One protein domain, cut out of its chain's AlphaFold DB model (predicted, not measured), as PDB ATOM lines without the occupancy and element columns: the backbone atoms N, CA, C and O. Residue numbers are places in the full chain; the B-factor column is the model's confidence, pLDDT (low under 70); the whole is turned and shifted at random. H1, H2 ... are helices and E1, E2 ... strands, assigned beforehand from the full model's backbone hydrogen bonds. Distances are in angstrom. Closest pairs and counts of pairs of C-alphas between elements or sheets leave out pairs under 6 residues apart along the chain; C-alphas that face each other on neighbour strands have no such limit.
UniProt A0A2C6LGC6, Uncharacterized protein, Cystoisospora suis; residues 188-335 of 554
ATOM      1  N   ALA A 188      92.947  41.077  -3.272       84.88
ATOM      2  CA  ALA A 188      91.817  41.939  -2.972       84.88
ATOM      3  C   ALA A 188      91.789  43.094  -3.976       84.88
ATOM      4  O   ALA A 188      92.826  43.513  -4.482       84.88
ATOM      5  N   TYR A 189      90.604  43.628  -4.249       84.38
ATOM      6  CA  TYR A 189      90.427  44.783  -5.124       84.38
ATOM      7  C   TYR A 189      89.930  45.949  -4.271       84.38
ATOM      8  O   TYR A 189      88.883  45.850  -3.630       84.38
ATOM      9  N   GLU A 190      90.706  47.028  -4.224       81.31
ATOM     10  CA  GLU A 190      90.332  48.274  -3.563       81.31
ATOM     11  C   GLU A 190      89.704  49.213  -4.603       81.31
ATOM     12  O   GLU A 190      90.366  49.706  -5.523       81.31
ATOM     13  N   GLU A 191      88.404  49.469  -4.457       73.69
ATOM     14  CA  GLU A 191      87.714  50.522  -5.202       73.69
ATOM     15  C   GLU A 191      87.952  51.873  -4.524       73.69
ATOM     16  O   GLU A 191      87.667  52.046  -3.338       73.69
ATOM     17  N   ASN A 192      88.432  52.853  -5.289       57.22
ATOM     18  CA  ASN A 192      88.521  54.236  -4.835       57.22
ATOM     19  C   ASN A 192      87.563  55.083  -5.676       57.22
ATOM     20  O   ASN A 192      87.759  55.274  -6.875       57.22
ATOM     21  N   SER A 193      86.526  55.633  -5.040       53.47
ATOM     22  CA  SER A 193      85.648  56.663  -5.625       53.47
ATOM     23  C   SER A 193      84.946  56.310  -6.954       53.47
ATOM     24  O   SER A 193      84.669  57.201  -7.749       53.47
ATOM     25  N   GLY A 194      84.619  55.036  -7.195       54.34
ATOM     26  CA  GLY A 194      83.838  54.613  -8.370       54.34
ATOM     27  C   GLY A 194      84.649  54.320  -9.639       54.34
ATOM     28  O   GLY A 194      84.063  53.930 -10.644       54.34
ATOM     29  N   GLU A 195      85.978  54.433  -9.588       55.59
ATOM     30  CA  GLU A 195      86.881  53.855 -10.586       55.59
ATOM     31  C   GLU A 195      87.706  52.745  -9.915       55.59
ATOM     32  O   GLU A 195      88.301  52.946  -8.850       55.59
ATOM     33  N   PHE A 196      87.732  51.552 -10.520       54.16
ATOM     34  CA  PHE A 196      88.647  50.482 -10.116       54.16
ATOM     35  C   PHE A 196      90.075  50.998 -10.269       54.16
ATOM     36  O   PHE A 196      90.474  51.315 -11.388       54.16
ATOM     37  N   LYS A 197      90.834  51.110  -9.173       68.62
ATOM     38  CA  LYS A 197      92.196  51.659  -9.268       68.62
ATOM     39  C   LYS A 197      93.290  50.841  -8.613       68.62
ATOM     40  O   LYS A 197      94.422  51.001  -9.047       68.62
ATOM     41  N   ARG A 198      93.008  49.950  -7.649       86.44
ATOM     42  CA  ARG A 198      94.091  49.216  -6.979       86.44
ATOM     43  C   ARG A 198      93.813  47.736  -6.731       86.44
ATOM     44  O   ARG A 198      92.836  47.373  -6.081       86.44
ATOM     45  N   VAL A 199      94.723  46.887  -7.195       87.19
ATOM     46  CA  VAL A 199      94.780  45.454  -6.884       87.19
ATOM     47  C   VAL A 199      95.774  45.251  -5.750       87.19
ATOM     48  O   VAL A 199      96.942  45.603  -5.870       87.19
ATOM     49  N   VAL A 200      95.332  44.679  -4.639       88.44
ATOM     50  CA  VAL A 200      96.182  44.412  -3.482       88.44
ATOM     51  C   VAL A 200      96.482  42.925  -3.387       88.44
ATOM     52  O   VAL A 200      95.572  42.104  -3.317       88.44
ATOM     53  N   ILE A 201      97.764  42.581  -3.344       87.69
ATOM     54  CA  ILE A 201      98.272  41.211  -3.324       87.69
ATOM     55  C   ILE A 201      99.018  41.007  -2.006       87.69
ATOM     56  O   ILE A 201      99.846  41.832  -1.643       87.69
ATOM     57  N   GLY A 202      98.725  39.947  -1.251       82.06
ATOM     58  CA  GLY A 202      99.457  39.626  -0.012       82.06
ATOM     59  C   GLY A 202      98.920  40.251   1.287       82.06
ATOM     60  O   GLY A 202      99.354  39.860   2.365       82.06
ATOM     61  N   LEU A 203      97.954  41.181   1.230       64.12
ATOM     62  CA  LEU A 203      97.553  42.025   2.377       64.12
ATOM     63  C   LEU A 203      96.922  41.272   3.562       64.12
ATOM     64  O   LEU A 203      97.055  41.740   4.687       64.12
ATOM     65  N   ARG A 204      96.217  40.155   3.341       57.94
ATOM     66  CA  ARG A 204      95.709  39.184   4.341       57.94
ATOM     67  C   ARG A 204      94.609  38.357   3.690       57.94
ATOM     68  O   ARG A 204      93.555  38.884   3.350       57.94
ATOM     69  N   PHE A 205      94.813  37.048   3.590       47.62
ATOM     70  CA  PHE A 205      93.678  36.129   3.572       47.62
ATOM     71  C   PHE A 205      93.007  36.133   4.933       47.62
ATOM     72  O   PHE A 205      93.626  36.549   5.906       47.62
ATOM     73  N   SER A 206      91.767  35.648   4.961       48.09
ATOM     74  CA  SER A 206      91.048  35.057   6.093       48.09
ATOM     75  C   SER A 206      91.721  35.163   7.477       48.09
ATOM     76  O   SER A 206      92.881  34.781   7.613       48.09
ATOM     77  N   PRO A 207      90.996  35.535   8.550       51.56
ATOM     78  CA  PRO A 207      91.523  35.573   9.924       51.56
ATOM     79  C   PRO A 207      92.242  34.290  10.402       51.56
ATOM     80  O   PRO A 207      92.946  34.339  11.409       51.56
ATOM     81  N   ASP A 208      92.099  33.176   9.678       56.44
ATOM     82  CA  ASP A 208      92.754  31.890   9.928       56.44
ATOM     83  C   ASP A 208      94.093  31.685   9.184       56.44
ATOM     84  O   ASP A 208      94.744  30.653   9.364       56.44
ATOM     85  N   SER A 209      94.518  32.623   8.332       58.91
ATOM     86  CA  SER A 209      95.788  32.516   7.614       58.91
ATOM     87  C   SER A 209      96.965  32.668   8.585       58.91
ATOM     88  O   SER A 209      97.035  33.669   9.303       58.91
ATOM     89  N   PRO A 210      97.929  31.728   8.607       64.12
ATOM     90  CA  PRO A 210      99.146  31.880   9.404       64.12
ATOM     91  C   PRO A 210     100.040  33.018   8.893       64.12
ATOM     92  O   PRO A 210     100.974  33.423   9.579       64.12
ATOM     93  N   TRP A 211      99.754  33.530   7.696       65.81
ATOM     94  CA  TRP A 211     100.555  34.536   7.031       65.81
ATOM     95  C   TRP A 211     100.158  35.940   7.434       65.81
ATOM     96  O   TRP A 211      99.036  36.395   7.198       65.81
ATOM     97  N   LYS A 212     101.124  36.633   8.032       81.44
ATOM     98  CA  LYS A 212     101.025  38.054   8.316       81.44
ATOM     99  C   LYS A 212     101.702  38.822   7.184       81.44
ATOM    100  O   LYS A 212     102.815  38.455   6.818       81.44
ATOM    101  N   PRO A 213     101.053  39.863   6.648       85.25
ATOM    102  CA  PRO A 213     101.686  40.758   5.699       85.25
ATOM    103  C   PRO A 213     102.820  41.491   6.410       85.25
ATOM    104  O   PRO A 213     102.705  41.831   7.596       85.25
ATOM    105  N   GLY A 214     103.885  41.747   5.670       86.62
ATOM    106  CA  GLY A 214     104.920  42.685   6.045       86.62
ATOM    107  C   GLY A 214     104.373  44.109   6.184       86.62
ATOM    108  O   GLY A 214     103.205  44.399   5.892       86.62
ATOM    109  N   LYS A 215     105.191  45.000   6.738       89.44
ATOM    110  CA  LYS A 215     104.795  46.375   7.063       89.44
ATOM    111  C   LYS A 215     104.921  47.300   5.864       89.44
ATOM    112  O   LYS A 215     104.240  48.327   5.839       89.44
ATOM    113  N   HIS A 216     105.770  46.952   4.904       92.25
ATOM    114  CA  HIS A 216     106.163  47.827   3.816       92.25
ATOM    115  C   HIS A 216     105.591  47.288   2.495       92.25
ATOM    116  O   HIS A 216     106.146  46.360   1.912       92.25
ATOM    117  N   PRO A 217     104.454  47.825   2.012       92.50
ATOM    118  CA  PRO A 217     103.963  47.460   0.692       92.50
ATOM    119  C   PRO A 217     104.881  47.983  -0.417       92.50
ATOM    120  O   PRO A 217     105.476  49.051  -0.282       92.50
ATOM    121  N   ILE A 218     104.912  47.263  -1.536       91.56
ATOM    122  CA  ILE A 218     105.538  47.688  -2.792       91.56
ATOM    123  C   ILE A 218     104.412  48.114  -3.741       91.56
ATOM    124  O   ILE A 218     103.580  47.288  -4.125       91.56
ATOM    125  N   ASP A 219     104.363  49.401  -4.082       90.88
ATOM    126  CA  ASP A 219     103.334  49.976  -4.951       90.88
ATOM    127  C   ASP A 219     103.852  50.011  -6.400       90.88
ATOM    128  O   ASP A 219     104.822  50.691  -6.709       90.88
ATOM    129  N   LEU A 220     103.199  49.280  -7.302       89.06
ATOM    130  CA  LEU A 220     103.531  49.198  -8.727       89.06
ATOM    131  C   LEU A 220     102.386  49.768  -9.566       89.06
ATOM    132  O   LEU A 220     101.236  49.750  -9.138       89.06
ATOM    133  N   SER A 221     102.664  50.221 -10.787       86.00
ATOM    134  CA  SER A 221     101.617  50.620 -11.736       86.00
ATOM    135  C   SER A 221     101.917  50.039 -13.110       86.00
ATOM    136  O   SER A 221     103.024  50.186 -13.628       86.00
ATOM    137  N   PHE A 222     100.945  49.338 -13.694       81.62
ATOM    138  CA  PHE A 222     101.106  48.700 -14.996       81.62
ATOM    139  C   PHE A 222      99.794  48.681 -15.784       81.62
ATOM    140  O   PHE A 222      98.759  48.237 -15.288       81.62
ATOM    141  N   GLY A 223      99.845  49.177 -17.026       75.88
ATOM    142  CA  GLY A 223      98.691  49.260 -17.925       75.88
ATOM    143  C   GLY A 223      97.493  50.002 -17.329       75.88
ATOM    144  O   GLY A 223      96.363  49.537 -17.439       75.88
ATOM    145  N   GLY A 224      97.757  51.114 -16.635       81.25
ATOM    146  CA  GLY A 224      96.730  51.952 -16.008       81.25
ATOM    147  C   GLY A 224      96.127  51.393 -14.713       81.25
ATOM    148  O   GLY A 224      95.180  51.979 -14.195       81.25
ATOM    149  N   VAL A 225      96.654  50.281 -14.189       83.88
ATOM    150  CA  VAL A 225      96.203  49.660 -12.936       83.88
ATOM    151  C   VAL A 225      97.305  49.750 -11.890       83.88
ATOM    152  O   VAL A 225      98.446  49.367 -12.161       83.88
ATOM    153  N   ASP A 226      96.961  50.209 -10.686       90.00
ATOM    154  CA  ASP A 226      97.889  50.192  -9.561       90.00
ATOM    155  C   ASP A 226      97.835  48.831  -8.858       90.00
ATOM    156  O   ASP A 226      96.767  48.286  -8.571       90.00
ATOM    157  N   PHE A 227      98.995  48.285  -8.533       90.38
ATOM    158  CA  PHE A 227      99.164  47.066  -7.761       90.38
ATOM    159  C   PHE A 227      99.856  47.408  -6.450       90.38
ATOM    160  O   PHE A 227     100.793  48.195  -6.420       90.38
ATOM    161  N   ARG A 228      99.419  46.794  -5.359       92.25
ATOM    162  CA  ARG A 228     100.054  46.919  -4.052       92.25
ATOM    163  C   ARG A 228     100.424  45.541  -3.546       92.25
ATOM    164  O   ARG A 228      99.540  44.751  -3.220       92.25
ATOM    165  N   LEU A 229     101.715  45.258  -3.482       92.62
ATOM    166  CA  LEU A 229     102.236  43.967  -3.058       92.62
ATOM    167  C   LEU A 229     102.634  44.013  -1.590       92.62
ATOM    168  O   LEU A 229     103.375  44.894  -1.171       92.62
ATOM    169  N   TYR A 230     102.203  43.019  -0.831       92.12
ATOM    170  CA  TYR A 230     102.701  42.726   0.501       92.12
ATOM    171  C   TYR A 230     103.437  41.395   0.449       92.12
ATOM    172  O   TYR A 230     102.859  40.375   0.070       92.12
ATOM    173  N   LEU A 231     104.705  41.407   0.848       90.88
ATOM    174  CA  LEU A 231     105.434  40.181   1.167       90.88
ATOM    175  C   LEU A 231     104.978  39.677   2.539       90.88
ATOM    176  O   LEU A 231     104.359  40.432   3.298       90.88
ATOM    177  N   SER A 232     105.254  38.423   2.894       89.31
ATOM    178  CA  SER A 232     105.061  38.007   4.285       89.31
ATOM    179  C   SER A 232     105.998  38.777   5.224       89.31
ATOM    180  O   SER A 232     107.073  39.230   4.831       89.31
ATOM    181  N   GLU A 233     105.601  38.899   6.492       90.00
ATOM    182  CA  GLU A 233     106.423  39.495   7.557       90.00
ATOM    183  C   GLU A 233     107.803  38.818   7.659       90.00
ATOM    184  O   GLU A 233     108.795  39.473   7.970       90.00
ATOM    185  N   GLU A 234     107.876  37.520   7.359       88.31
ATOM    186  CA  GLU A 234     109.117  36.747   7.369       88.31
ATOM    187  C   GLU A 234     110.028  37.101   6.190       88.31
ATOM    188  O   GLU A 234     111.192  37.443   6.399       88.31
ATOM    189  N   THR A 235     109.499  37.101   4.967       90.25
ATOM    190  CA  THR A 235     110.262  37.469   3.765       90.25
ATOM    191  C   THR A 235     110.721  38.918   3.806       90.25
ATOM    192  O   THR A 235     111.875  39.206   3.487       90.25
ATOM    193  N   GLU A 236     109.850  39.830   4.244       92.19
ATOM    194  CA  GLU A 236     110.219  41.226   4.468       92.19
ATOM    195  C   GLU A 236     111.345  41.322   5.503       92.19
ATOM    196  O   GLU A 236     112.365  41.944   5.225       92.19
ATOM    197  N   GLY A 237     111.238  40.627   6.641       90.94
ATOM    198  CA  GLY A 237     112.284  40.613   7.666       90.94
ATOM    199  C   GLY A 237     113.626  40.051   7.176       90.94
ATOM    200  O   GLY A 237     114.689  40.584   7.507       90.94
ATOM    201  N   VAL A 238     113.608  39.004   6.346       91.31
ATOM    202  CA  VAL A 238     114.814  38.440   5.714       91.31
ATOM    203  C   VAL A 238     115.471  39.471   4.793       91.31
ATOM    204  O   VAL A 238     116.677  39.707   4.892       91.31
ATOM    205  N   LEU A 239     114.686  40.146   3.956       91.50
ATOM    206  CA  LEU A 239     115.185  41.184   3.056       91.50
ATOM    207  C   LEU A 239     115.667  42.432   3.809       91.50
ATOM    208  O   LEU A 239     116.702  42.997   3.456       91.50
ATOM    209  N   GLU A 240     114.966  42.863   4.856       93.44
ATOM    210  CA  GLU A 240     115.350  43.998   5.702       93.44
ATOM    211  C   GLU A 240     116.651  43.731   6.459       93.44
ATOM    212  O   GLU A 240     117.546  44.576   6.463       93.44
ATOM    213  N   SER A 241     116.793  42.542   7.056       91.38
ATOM    214  CA  SER A 241     117.989  42.173   7.829       91.38
ATOM    215  C   SER A 241     119.272  42.170   6.995       91.38
ATOM    216  O   SER A 241     120.354  42.397   7.537       91.38
ATOM    217  N   HIS A 242     119.152  41.989   5.678       90.44
ATOM    218  CA  HIS A 242     120.266  42.055   4.732       90.44
ATOM    219  C   HIS A 242     120.367  43.404   4.000       90.44
ATOM    220  O   HIS A 242     121.242  43.574   3.152       90.44
ATOM    221  N   GLY A 243     119.496  44.373   4.304       91.19
ATOM    222  CA  GLY A 243     119.467  45.679   3.635       91.19
ATOM    223  C   GLY A 243     119.040  45.606   2.165       91.19
ATOM    224  O   GLY A 243     119.413  46.465   1.370       91.19
ATOM    225  N   LYS A 244     118.287  44.568   1.792       92.56
ATOM    226  CA  LYS A 244     117.905  44.230   0.415       92.56
ATOM    227  C   LYS A 244     116.445  44.506   0.084       92.56
ATOM    228  O   LYS A 244     116.098  44.544  -1.092       92.56
ATOM    229  N   PHE A 245     115.604  44.783   1.083       92.19
ATOM    230  CA  PHE A 245     114.201  45.138   0.846       92.19
ATOM    231  C   PHE A 245     114.063  46.375  -0.055       92.19
ATOM    232  O   PHE A 245     113.378  46.320  -1.070       92.19
ATOM    233  N   GLY A 246     114.787  47.458   0.250       90.19
ATOM    234  CA  GLY A 246     114.762  48.674  -0.572       90.19
ATOM    235  C   GLY A 246     115.319  48.474  -1.986       90.19
ATOM    236  O   GLY A 246     114.863  49.125  -2.918       90.19
ATOM    237  N   GLU A 247     116.271  47.552  -2.165       89.12
ATOM    238  CA  GLU A 247     116.793  47.182  -3.488       89.12
ATOM    239  C   GLU A 247     115.743  46.409  -4.297       89.12
ATOM    240  O   GLU A 247     115.530  46.741  -5.458       89.12
ATOM    241  N   LEU A 248     115.026  45.459  -3.683       88.38
ATOM    242  CA  LEU A 248     113.909  44.755  -4.323       88.38
ATOM    243  C   LEU A 248     112.764  45.711  -4.675       88.38
ATOM    244  O   LEU A 248     112.254  45.661  -5.791       88.38
ATOM    245  N   GLN A 249     112.373  46.577  -3.738       90.12
ATOM    246  CA  GLN A 249     111.320  47.566  -3.946       90.12
ATOM    247  C   GLN A 249     111.662  48.470  -5.132       90.12
ATOM    248  O   GLN A 249     110.907  48.523  -6.098       90.12
ATOM    249  N   LYS A 250     112.839  49.104  -5.096       86.12
ATOM    250  CA  LYS A 250     113.318  49.967  -6.176       86.12
ATOM    251  C   LYS A 250     113.389  49.215  -7.503       86.12
ATOM    252  O   LYS A 250     112.964  49.736  -8.526       86.12
ATOM    253  N   PHE A 251     113.892  47.983  -7.484       84.81
ATOM    254  CA  PHE A 251     113.980  47.150  -8.674       84.81
ATOM    255  C   PHE A 251     112.605  46.899  -9.305       84.81
ATOM    256  O   PHE A 251     112.457  47.077 -10.511       84.81
ATOM    257  N   LEU A 252     111.601  46.511  -8.515       84.31
ATOM    258  CA  LEU A 252     110.256  46.241  -9.024       84.31
ATOM    259  C   LEU A 252     109.538  47.522  -9.477       84.31
ATOM    260  O   LEU A 252     108.884  47.487 -10.517       84.31
ATOM    261  N   GLU A 253     109.691  48.627  -8.741       83.69
ATOM    262  CA  GLU A 253     109.084  49.935  -9.044       83.69
ATOM    263  C   GLU A 253     109.680  50.596 -10.298       83.69
ATOM    264  O   GLU A 253     108.950  51.185 -11.094       83.69
ATOM    265  N   GLU A 254     110.999  50.501 -10.501       79.88
ATOM    266  CA  GLU A 254     111.686  51.101 -11.655       79.88
ATOM    267  C   GLU A 254     111.645  50.210 -12.904       79.88
ATOM    268  O   GLU A 254     111.772  50.700 -14.034       79.88
ATOM    269  N   SER A 255     111.462  48.900 -12.725       70.00
ATOM    270  CA  SER A 255     111.340  47.965 -13.839       70.00
ATOM    271  C   SER A 255     109.961  48.080 -14.475       70.00
ATOM    272  O   SER A 255     108.970  47.585 -13.951       70.00
ATOM    273  N   ILE A 256     109.903  48.685 -15.659       67.88
ATOM    274  CA  ILE A 256     108.722  48.595 -16.520       67.88
ATOM    275  C   ILE A 256     108.785  47.239 -17.232       67.88
ATOM    276  O   ILE A 256     109.785  46.978 -17.909       67.88
ATOM    277  N   PRO A 257     107.761  46.376 -17.117       72.06
ATOM    278  CA  PRO A 257     107.754  45.111 -17.830       72.06
ATOM    279  C   PRO A 257     107.765  45.341 -19.339       72.06
ATOM    280  O   PRO A 257     107.072  46.208 -19.874       72.06
ATOM    281  N   VAL A 258     108.550  44.533 -20.038       69.69
ATOM    282  CA  VAL A 258     108.747  44.620 -21.482       69.69
ATOM    283  C   VAL A 258     108.108  43.410 -22.143       69.69
ATOM    284  O   VAL A 258     108.307  42.290 -21.698       69.69
ATOM    285  N   LEU A 259     107.361  43.606 -23.227       67.50
ATOM    286  CA  LEU A 259     106.883  42.474 -24.014       67.50
ATOM    287  C   LEU A 259     108.054  41.885 -24.822       67.50
ATOM    288  O   LEU A 259     108.584  42.537 -25.724       67.50
ATOM    289  N   SER A 260     108.440  40.657 -24.496       64.56
ATOM    290  CA  SER A 260     109.513  39.881 -25.120       64.56
ATOM    291  C   SER A 260     108.937  38.696 -25.901       64.56
ATOM    292  O   SER A 260     107.873  38.170 -25.567       64.56
ATOM    293  N   GLN A 261     109.634  38.267 -26.956       64.88
ATOM    294  CA  GLN A 261     109.272  37.089 -27.748       64.88
ATOM    295  C   GLN A 261     110.389  36.048 -27.661       64.88
ATOM    296  O   GLN A 261     111.511  36.307 -28.090       64.88
ATOM    297  N   ILE A 262     110.077  34.865 -27.135       61.06
ATOM    298  CA  ILE A 262     111.019  33.752 -26.980       61.06
ATOM    299  C   ILE A 262     110.389  32.519 -27.628       61.06
ATOM    300  O   ILE A 262     109.249  32.172 -27.331       61.06
ATOM    301  N   GLU A 263     111.102  31.895 -28.570       62.41
ATOM    302  CA  GLU A 263     110.663  30.667 -29.261       62.41
ATOM    303  C   GLU A 263     109.240  30.748 -29.863       62.41
ATOM    304  O   GLU A 263     108.486  29.776 -29.891       62.41
ATOM    305  N   GLY A 264     108.854  31.930 -30.356       55.50
ATOM    306  CA  GLY A 264     107.545  32.158 -30.977       55.50
ATOM    307  C   GLY A 264     106.392  32.409 -29.997       55.50
ATOM    308  O   GLY A 264     105.258  32.576 -30.442       55.50
ATOM    309  N   LYS A 265     106.662  32.490 -28.691       59.25
ATOM    310  CA  LYS A 265     105.694  32.864 -27.652       59.25
ATOM    311  C   LYS A 265     106.026  34.248 -27.088       59.25
ATOM    312  O   LYS A 265     107.194  34.624 -27.017       59.25
ATOM    313  N   PHE A 266     104.995  35.011 -26.731       60.94
ATOM    314  CA  PHE A 266     105.138  36.341 -26.137       60.94
ATOM    315  C   PHE A 266     105.013  36.266 -24.617       60.94
ATOM    316  O   PHE A 266     104.186  35.515 -24.103       60.94
ATOM    317  N   TYR A 267     105.813  37.070 -23.921       69.69
ATOM    318  CA  TYR A 267     105.865  37.135 -22.464       69.69
ATOM    319  C   TYR A 267     106.138  38.571 -22.022       69.69
ATOM    320  O   TYR A 267     106.922  39.272 -22.653       69.69
ATOM    321  N   TRP A 268     105.533  39.010 -20.929       69.56
ATOM    322  CA  TRP A 268     105.918  40.229 -20.229       69.56
ATOM    323  C   TRP A 268     107.101  39.944 -19.306       69.56
ATOM    324  O   TRP A 268     107.011  39.154 -18.375       69.56
ATOM    325  N   GLU A 269     108.220  40.598 -19.547       72.62
ATOM    326  CA  GLU A 269     109.465  40.397 -18.826       72.62
ATOM    327  C   GLU A 269     109.713  41.566 -17.873       72.62
ATOM    328  O   GLU A 269     109.900  42.706 -18.301       72.62
ATOM    329  N   TRP A 270     109.706  41.294 -16.570       73.75
ATOM    330  CA  TRP A 270     110.051  42.255 -15.527       73.75
ATOM    331  C   TRP A 270     111.557  42.173 -15.252       73.75
ATOM    332  O   TRP A 270     112.048  41.113 -14.855       73.75
ATOM    333  N   GLY A 271     112.282  43.284 -15.435       61.62
ATOM    334  CA  GLY A 271     113.698  43.387 -15.048       61.62
ATOM    335  C   GLY A 271     114.752  43.336 -16.158       61.62
ATOM    336  O   GLY A 271     115.941  43.336 -15.854       61.62
ATOM    337  N   SER A 272     114.370  43.302 -17.438       55.62
ATOM    338  CA  SER A 272     115.286  42.936 -18.537       55.62
ATOM    339  C   SER A 272     116.158  44.046 -19.120       55.62
ATOM    340  O   SER A 272     116.808  43.847 -20.145       55.62
ATOM    341  N   ARG A 273     116.186  45.245 -18.525       46.19
ATOM    342  CA  ARG A 273     116.743  46.399 -19.244       46.19
ATOM    343  C   ARG A 273     118.272  46.448 -19.312       46.19
ATOM    344  O   ARG A 273     118.774  47.149 -20.179       46.19
ATOM    345  N   GLU A 274     119.000  45.715 -18.468       41.06
ATOM    346  CA  GLU A 274     120.472  45.825 -18.414       41.06
ATOM    347  C   GLU A 274     121.198  44.664 -17.710       41.06
ATOM    348  O   GLU A 274     122.407  44.737 -17.504       41.06
ATOM    349  N   ALA A 275     120.507  43.578 -17.346       37.78
ATOM    350  CA  ALA A 275     121.206  42.380 -16.897       37.78
ATOM    351  C   ALA A 275     121.818  41.718 -18.134       37.78
ATOM    352  O   ALA A 275     121.101  41.172 -18.973       37.78
ATOM    353  N   GLU A 276     123.140  41.835 -18.267       36.78
ATOM    354  CA  GLU A 276     123.964  41.012 -19.144       36.78
ATOM    355  C   GLU A 276     123.342  39.616 -19.250       36.78
ATOM    356  O   GLU A 276     123.081  38.955 -18.244       36.78
ATOM    357  N   ILE A 277     123.086  39.165 -20.480       39.44
ATOM    358  CA  ILE A 277     122.614  37.812 -20.804       39.44
ATOM    359  C   ILE A 277     123.765  36.810 -20.547       39.44
ATOM    360  O   ILE A 277     124.051  35.915 -21.335       39.44
ATOM    361  N   GLU A 278     124.482  36.972 -19.440       36.25
ATOM    362  CA  GLU A 278     125.357  35.987 -18.844       36.25
ATOM    363  C   GLU A 278     124.543  35.292 -17.746       36.25
ATOM    364  O   GLU A 278     124.556  35.641 -16.572       36.25
ATOM    365  N   SER A 279     123.806  34.255 -18.150       35.41
ATOM    366  CA  SER A 279     123.253  33.222 -17.258       35.41
ATOM    367  C   SER A 279     122.180  33.640 -16.232       35.41
ATOM    368  O   SER A 279     122.166  33.152 -15.105       35.41
ATOM    369  N   GLY A 280     121.208  34.467 -16.621       34.06
ATOM    370  CA  GLY A 280     120.043  34.756 -15.776       34.06
ATOM    371  C   GLY A 280     119.017  33.618 -15.783       34.06
ATOM    372  O   GLY A 280     118.270  33.460 -16.747       34.06
ATOM    373  N   TYR A 281     118.961  32.827 -14.710       41.41
ATOM    374  CA  TYR A 281     117.874  31.873 -14.479       41.41
ATOM    375  C   TYR A 281     116.535  32.618 -14.423       41.41
ATOM    376  O   TYR A 281     116.341  33.497 -13.584       41.41
ATOM    377  N   LEU A 282     115.611  32.241 -15.305       40.69
ATOM    378  CA  LEU A 282     114.216  32.655 -15.244       40.69
ATOM    379  C   LEU A 282     113.626  32.167 -13.918       40.69
ATOM    380  O   LEU A 282     113.734  30.980 -13.587       40.69
ATOM    381  N   PHE A 283     112.952  33.047 -13.175       47.22
ATOM    382  CA  PHE A 283     111.856  32.557 -12.352       47.22
ATOM    383  C   PHE A 283     110.774  32.124 -13.336       47.22
ATOM    384  O   PHE A 283     109.909  32.914 -13.716       47.22
ATOM    385  N   ASP A 284     110.870  30.874 -13.790       42.53
ATOM    386  CA  ASP A 284     109.756  30.188 -14.416       42.53
ATOM    387  C   ASP A 284     108.689  30.127 -13.338       42.53
ATOM    388  O   ASP A 284     108.718  29.299 -12.429       42.53
ATOM    389  N   VAL A 285     107.778  31.082 -13.385       43.06
ATOM    390  CA  VAL A 285     106.520  30.979 -12.687       43.06
ATOM    391  C   VAL A 285     105.620  30.195 -13.637       43.06
ATOM    392  O   VAL A 285     105.031  30.801 -14.535       43.06
ATOM    393  N   PRO A 286     105.485  28.857 -13.508       36.09
ATOM    394  CA  PRO A 286     104.520  28.121 -14.300       36.09
ATOM    395  C   PRO A 286     103.130  28.520 -13.808       36.09
ATOM    396  O   PRO A 286     102.572  27.951 -12.866       36.09
ATOM    397  N   ALA A 287     102.562  29.554 -14.410       37.59
ATOM    398  CA  ALA A 287     101.125  29.747 -14.439       37.59
ATOM    399  C   ALA A 287     100.588  28.824 -15.534       37.59
ATOM    400  O   ALA A 287     100.244  29.314 -16.598       37.59
ATOM    401  N   ASP A 288     100.620  27.508 -15.287       38.62
ATOM    402  CA  ASP A 288     100.325  26.420 -16.229       38.62
ATOM    403  C   ASP A 288     101.105  26.492 -17.563       38.62
ATOM    404  O   ASP A 288     101.291  27.536 -18.184       38.62
ATOM    405  N   GLU A 289     101.582  25.355 -18.067       39.09
ATOM    406  CA  GLU A 289     102.389  25.279 -19.303       39.09
ATOM    407  C   GLU A 289     101.677  25.853 -20.559       39.09
ATOM    408  O   GLU A 289     102.299  26.049 -21.607       39.09
ATOM    409  N   SER A 290     100.381  26.176 -20.454       41.34
ATOM    410  CA  SER A 290      99.558  26.832 -21.475       41.34
ATOM    411  C   SER A 290      99.457  28.362 -21.380       41.34
ATOM    412  O   SER A 290      98.954  28.971 -22.321       41.34
ATOM    413  N   THR A 291      99.882  28.992 -20.278       46.75
ATOM    414  CA  THR A 291      99.571  30.408 -19.973       46.75
ATOM    415  C   THR A 291     100.717  31.181 -19.318       46.75
ATOM    416  O   THR A 291     100.490  32.279 -18.813       46.75
ATOM    417  N   ALA A 292     101.952  30.665 -19.331       49.25
ATOM    418  CA  ALA A 292     103.116  31.429 -18.881       49.25
ATOM    419  C   ALA A 292     103.214  32.724 -19.699       49.25
ATOM    420  O   ALA A 292     103.521  32.703 -20.885       49.25
ATOM    421  N   THR A 293     102.848  33.832 -19.061       59.38
ATOM    422  CA  THR A 293     102.638  35.126 -19.711       59.38
ATOM    423  C   THR A 293     103.597  36.185 -19.170       59.38
ATOM    424  O   THR A 293     103.745  37.244 -19.766       59.38
ATOM    425  N   TYR A 294     104.276  35.888 -18.058       62.28
ATOM    426  CA  TYR A 294     105.188  36.795 -17.375       62.28
ATOM    427  C   TYR A 294     106.454  36.059 -16.936       62.28
ATOM    428  O   TYR A 294     106.376  34.914 -16.489       62.28
ATOM    429  N   ALA A 295     107.589  36.741 -17.023       67.12
ATOM    430  CA  ALA A 295     108.881  36.321 -16.500       67.12
ATOM    431  C   ALA A 295     109.414  37.408 -15.558       67.12
ATOM    432  O   ALA A 295     109.342  38.592 -15.883       67.12
ATOM    433  N   PHE A 296     109.946  37.019 -14.400       72.38
ATOM    434  CA  PHE A 296     110.589  37.944 -13.462       72.38
ATOM    435  C   PHE A 296     112.074  37.609 -13.358       72.38
ATOM    436  O   PHE A 296     112.436  36.477 -13.036       72.38
ATOM    437  N   HIS A 297     112.935  38.595 -13.596       72.06
ATOM    438  CA  HIS A 297     114.383  38.459 -13.461       72.06
ATOM    439  C   HIS A 297     114.840  39.159 -12.190       72.06
ATOM    440  O   HIS A 297     115.100  40.352 -12.205       72.06
ATOM    441  N   ILE A 298     114.920  38.443 -11.069       74.06
ATOM    442  CA  ILE A 298     115.407  39.045  -9.823       74.06
ATOM    443  C   ILE A 298     116.946  39.053  -9.844       74.06
ATOM    444  O   ILE A 298     117.531  37.986 -10.041       74.06
ATOM    445  N   PRO A 299     117.609  40.203  -9.613       73.00
ATOM    446  CA  PRO A 299     119.062  40.293  -9.501       73.00
ATOM    447  C   PRO A 299     119.673  39.256  -8.549       73.00
ATOM    448  O   PRO A 299     119.158  39.022  -7.450       73.00
ATOM    449  N   ASP A 300     120.830  38.694  -8.913       75.69
ATOM    450  CA  ASP A 300     121.545  37.721  -8.073       75.69
ATOM    451  C   ASP A 300     121.891  38.281  -6.685       75.69
ATOM    452  O   ASP A 300     121.878  37.551  -5.693       75.69
ATOM    453  N   SER A 301     122.139  39.591  -6.593       78.25
ATOM    454  CA  SER A 301     122.378  40.311  -5.337       78.25
ATOM    455  C   SER A 301     121.221  40.195  -4.341       78.25
ATOM    456  O   SER A 301     121.460  40.168  -3.133       78.25
ATOM    457  N   LEU A 302     119.981  40.129  -4.831       80.06
ATOM    458  CA  LEU A 302     118.778  39.910  -4.028       80.06
ATOM    459  C   LEU A 302     118.574  38.422  -3.754       80.06
ATOM    460  O   LEU A 302     118.201  38.037  -2.650       80.06
ATOM    461  N   ARG A 303     118.877  37.573  -4.739       77.62
ATOM    462  CA  ARG A 303     118.706  36.125  -4.620       77.62
ATOM    463  C   ARG A 303     119.596  35.502  -3.548       77.62
ATOM    464  O   ARG A 303     119.152  34.617  -2.826       77.62
ATOM    465  N   GLN A 304     120.836  35.970  -3.424       81.75
ATOM    466  CA  GLN A 304     121.810  35.456  -2.452       81.75
ATOM    467  C   GLN A 304     121.355  35.593  -0.989       81.75
ATOM    468  O   GLN A 304     121.896  34.916  -0.117       81.75
ATOM    469  N   VAL A 305     120.360  36.444  -0.718       84.75
ATOM    470  CA  VAL A 305     119.766  36.637   0.612       84.75
ATOM    471  C   VAL A 305     118.892  35.460   1.028       84.75
ATOM    472  O   VAL A 305     118.756  35.167   2.216       84.75
ATOM    473  N   PHE A 306     118.290  34.777   0.055       82.94
ATOM    474  CA  PHE A 306     117.434  33.635   0.310       82.94
ATOM    475  C   PHE A 306     118.298  32.407   0.586       82.94
ATOM    476  O   PHE A 306     118.557  31.569  -0.280       82.94
ATOM    477  N   VAL A 307     118.799  32.331   1.820       74.81
ATOM    478  CA  VAL A 307     119.549  31.174   2.299       74.81
ATOM    479  C   VAL A 307     118.621  29.967   2.252       74.81
ATOM    480  O   VAL A 307     117.540  29.961   2.845       74.81
ATOM    481  N   LYS A 308     119.052  28.957   1.507       74.00
ATOM    482  CA  LYS A 308     118.359  27.679   1.399       74.00
ATOM    483  C   LYS A 308     118.588  26.869   2.669       74.00
ATOM    484  O   LYS A 308     119.708  26.822   3.179       74.00
ATOM    485  N   ASP A 309     117.528  26.259   3.177       69.50
ATOM    486  CA  ASP A 309     117.566  25.373   4.332       69.50
ATOM    487  C   ASP A 309     118.327  24.064   4.024       69.50
ATOM    488  O   ASP A 309     118.867  23.857   2.933       69.50
ATOM    489  N   GLU A 310     118.367  23.142   4.990       64.62
ATOM    490  CA  GLU A 310     118.999  21.823   4.823       64.62
ATOM    491  C   GLU A 310     118.365  20.976   3.699       64.62
ATOM    492  O   GLU A 310     118.987  20.026   3.216       64.62
ATOM    493  N   ASN A 311     117.152  21.323   3.263       62.47
ATOM    494  CA  ASN A 311     116.442  20.688   2.155       62.47
ATOM    495  C   ASN A 311     116.679  21.400   0.812       62.47
ATOM    496  O   ASN A 311     116.238  20.902  -0.223       62.47
ATOM    497  N   GLY A 312     117.409  22.519   0.799       66.19
ATOM    498  CA  GLY A 312     117.666  23.309  -0.400       66.19
ATOM    499  C   GLY A 312     116.540  24.287  -0.758       66.19
ATOM    500  O   GLY A 312     116.540  24.808  -1.877       66.19
ATOM    501  N   GLU A 313     115.604  24.546   0.156       71.31
ATOM    502  CA  GLU A 313     114.441  25.412  -0.046       71.31
ATOM    503  C   GLU A 313     114.535  26.652   0.854       71.31
ATOM    504  O   GLU A 313     114.997  26.587   1.989       71.31
ATOM    505  N   SER A 314     114.127  27.815   0.349       80.88
ATOM    506  CA  SER A 314     113.999  29.025   1.162       80.88
ATOM    507  C   SER A 314     112.530  29.423   1.194       80.88
ATOM    508  O   SER A 314     111.958  29.734   0.149       80.88
ATOM    509  N   GLU A 315     111.910  29.407   2.378       81.50
ATOM    510  CA  GLU A 315     110.500  29.799   2.537       81.50
ATOM    511  C   GLU A 315     110.271  31.245   2.065       81.50
ATOM    512  O   GLU A 315     109.264  31.529   1.420       81.50
ATOM    513  N   ALA A 316     111.256  32.125   2.274       84.31
ATOM    514  CA  ALA A 316     111.222  33.506   1.804       84.31
ATOM    515  C   ALA A 316     111.328  33.637   0.270       84.31
ATOM    516  O   ALA A 316     110.656  34.476  -0.331       84.31
ATOM    517  N   GLU A 317     112.127  32.786  -0.390       85.06
ATOM    518  CA  GLU A 317     112.169  32.724  -1.863       85.06
ATOM    519  C   GLU A 317     110.832  32.216  -2.418       85.06
ATOM    520  O   GLU A 317     110.295  32.789  -3.364       85.06
ATOM    521  N   ALA A 318     110.276  31.164  -1.810       81.50
ATOM    522  CA  ALA A 318     109.001  30.581  -2.214       81.50
ATOM    523  C   ALA A 318     107.830  31.562  -2.037       81.50
ATOM    524  O   ALA A 318     106.952  31.634  -2.897       81.50
ATOM    525  N   ASP A 319     107.836  32.346  -0.957       84.31
ATOM    526  CA  ASP A 319     106.885  33.435  -0.743       84.31
ATOM    527  C   ASP A 319     106.972  34.490  -1.846       84.31
ATOM    528  O   ASP A 319     105.985  34.755  -2.537       84.31
ATOM    529  N   LEU A 320     108.167  35.044  -2.072       86.56
ATOM    530  CA  LEU A 320     108.362  36.058  -3.103       86.56
ATOM    531  C   LEU A 320     107.894  35.553  -4.475       86.56
ATOM    532  O   LEU A 320     107.184  36.263  -5.189       86.56
ATOM    533  N   GLN A 321     108.211  34.303  -4.821       82.31
ATOM    534  CA  GLN A 321     107.714  33.662  -6.039       82.31
ATOM    535  C   GLN A 321     106.186  33.585  -6.088       82.31
ATOM    536  O   GLN A 321     105.591  33.857  -7.133       82.31
ATOM    537  N   ALA A 322     105.534  33.220  -4.985       81.75
ATOM    538  CA  ALA A 322     104.082  33.128  -4.919       81.75
ATOM    539  C   ALA A 322     103.419  34.507  -5.100       81.75
ATOM    540  O   ALA A 322     102.433  34.622  -5.835       81.75
ATOM    541  N   VAL A 323     103.976  35.562  -4.494       86.44
ATOM    542  CA  VAL A 323     103.485  36.942  -4.647       86.44
ATOM    543  C   VAL A 323     103.663  37.444  -6.079       86.44
ATOM    544  O   VAL A 323     102.711  37.956  -6.668       86.44
ATOM    545  N   LEU A 324     104.838  37.239  -6.679       86.19
ATOM    546  CA  LEU A 324     105.095  37.616  -8.073       86.19
ATOM    547  C   LEU A 324     104.222  36.817  -9.053       86.19
ATOM    548  O   LEU A 324     103.740  37.361 -10.047       86.19
ATOM    549  N   LYS A 325     103.929  35.548  -8.746       81.00
ATOM    550  CA  LYS A 325     102.969  34.739  -9.506       81.00
ATOM    551  C   LYS A 325     101.565  35.319  -9.465       81.00
ATOM    552  O   LYS A 325     100.920  35.417 -10.507       81.00
ATOM    553  N   ALA A 326     101.087  35.697  -8.283       83.88
ATOM    554  CA  ALA A 326      99.788  36.340  -8.150       83.88
ATOM    555  C   ALA A 326      99.751  37.672  -8.907       83.88
ATOM    556  O   ALA A 326      98.789  37.922  -9.629       83.88
ATOM    557  N   LEU A 327     100.825  38.470  -8.845       86.50
ATOM    558  CA  LEU A 327     100.947  39.692  -9.641       86.50
ATOM    559  C   LEU A 327     100.827  39.407 -11.135       86.50
ATOM    560  O   LEU A 327     100.020  40.049 -11.794       86.50
ATOM    561  N   ALA A 328     101.573  38.440 -11.667       80.44
ATOM    562  CA  ALA A 328     101.495  38.077 -13.079       80.44
ATOM    563  C   ALA A 328     100.082  37.659 -13.503       80.44
ATOM    564  O   ALA A 328      99.588  38.103 -14.538       80.44
ATOM    565  N   ILE A 329      99.418  36.823 -12.699       80.38
ATOM    566  CA  ILE A 329      98.053  36.365 -12.983       80.38
ATOM    567  C   ILE A 329      97.086  37.550 -13.025       80.38
ATOM    568  O   ILE A 329      96.279  37.643 -13.948       80.38
ATOM    569  N   GLU A 330      97.168  38.456 -12.051       85.19
ATOM    570  CA  GLU A 330      96.293  39.626 -11.990       85.19
ATOM    571  C   GLU A 330      96.607  40.638 -13.087       85.19
ATOM    572  O   GLU A 330      95.694  41.071 -13.787       85.19
ATOM    573  N   ALA A 331      97.881  40.954 -13.313       81.81
ATOM    574  CA  ALA A 331      98.322  41.838 -14.385       81.81
ATOM    575  C   ALA A 331      97.844  41.348 -15.758       81.81
ATOM    576  O   ALA A 331      97.368  42.159 -16.553       81.81
ATOM    577  N   ASN A 332      97.861  40.032 -16.003       78.62
ATOM    578  CA  ASN A 332      97.375  39.443 -17.249       78.62
ATOM    579  C   ASN A 332      95.874  39.667 -17.490       78.62
ATOM    580  O   ASN A 332      95.438  39.731 -18.634       78.62
ATOM    581  N   LYS A 333      95.056  39.771 -16.433       79.75
ATOM    582  CA  LYS A 333      93.613  40.029 -16.592       79.75
ATOM    583  C   LYS A 333      93.354  41.418 -17.170       79.75
ATOM    584  O   LYS A 333      92.395  41.590 -17.918       79.75
ATOM    585  N   PHE A 334      94.197  42.387 -16.820       77.00
ATOM    586  CA  PHE A 334      94.080  43.774 -17.271       77.00
ATOM    587  C   PHE A 334      94.879  44.041 -18.550       77.00
ATOM    588  O   PHE A 334      94.448  44.821 -19.394       77.00
ATOM    589  N   ASN A 335      96.011  43.358 -18.717       72.00
ATOM    590  CA  ASN A 335      96.943  43.525 -19.827       72.00
ATOM    591  C   ASN A 335      97.292  42.163 -20.444       72.00
ATOM    592  O   ASN A 335      98.446  41.726 -20.358       72.00
TER     593      ASN A 335
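AT A GLANCE: This is residues 188 to 335 of the 554 residues of an uncharacterized protein of Cystoisospora suis (UniProt A0A2C6LGC6). A strongly twisted sheet of four strands, E1 E2 E4 E3, has the long helix H5 packed along one face, and the same helix also packs on a small three-stranded sheet, E5 E6 E7. H1 meets the first part of H5, residues 315 to 320, at a corner, H2 packs on the four-stranded sheet at its edge strand E3, and H3 and H4 are short helices of four residues each that are not on the larger sheet. The printed part has 148 residues with five named helices and seven named strands, in the order E1 E2 E3 E4 H1 H2 E5 E6 H3 E7 H4 H5; both sheets are mixed and the class is mixed, helices and strands. The whole is compact, with a radius of gyration of the C-alphas of 15.5 A and spans of 46 by 39 by 28 A.

IN THESE COORDINATES: In the larger sheet, E1 is residues 188 to 192, 12.9 A long, beginning at C-alpha 188 (91.817, 41.939, -2.972). E2 is residues 195 to 201, 18.5 A; E4 is 225 to 229 and E3 is 218 to 222. H5, residues 315 to 334, spans 29.3 A and ends at C-alpha 334 (94.080, 43.774, -17.271). H1 is residues 233 to 241, 11.9 A, and H2 is 245 to 254, 14.1 A. E5 is residues 258 to 262, E6 is 265 to 270, 15.9 A, and E7 is 294 to 296. H3 is residues 288 to 291 and H4 is 300 to 303.

HOW THE PARTS SIT: E1 and E2 form an antiparallel hairpin, with N 188 and O 200 at 2.8 A. E2 and E4 are parallel, with N 199 and O 226 at 2.8 A. E3 and E4 form a hairpin, with N 227 and O 220 at 2.7 A. H2 and H5 on one face of this sheet make two layers. H5 runs along the strands at a height over the sheet of 9.5 A, 13 degrees from E4 on the local plane; the closest C-alphas of H5 and E4 are those of Val 323 and Leu 229, 7.3 A apart. H5 touches H1 with residues 315 to 320 alone, C-alphas 316 and 235 being closest at 4.5 A, opposite ways at a steep tilt of 68 degrees, only just short of about perpendicular. H5 on one face of the sheet E5 E6 E7 makes two layers again; the C-alphas of Tyr 294 and Ala 328, the closest of E7 and H5, are 5.8 A apart. E5 and E6 form a hairpin, with N 269 and O 258 at 2.7 A. E6, H3 and E7 are a strand-helix-strand unit, two parallel neighbour strands with a helix between, with N 270 and O 295 at 2.8 A. H4 is close to H2 but not clearly touching, C-alphas 302 and 248 being closest at 6.9 A. Every O i to N i+4 pair is within hydrogen-bond range in H1 and H2, 15 of 16 are in H5, and H3 and H4 are too short for such a pair.

THE WHOLE: The C-alphas farthest apart, of Gly 194 and Glu 310, are 49.9 A apart, and the printed part has no cut. The links E2 to E3, E6 to H3 and H4 to H5 are long. Mean pLDDT of the printed part is 72.6; 56 residues are under 70, among them 271 to 295.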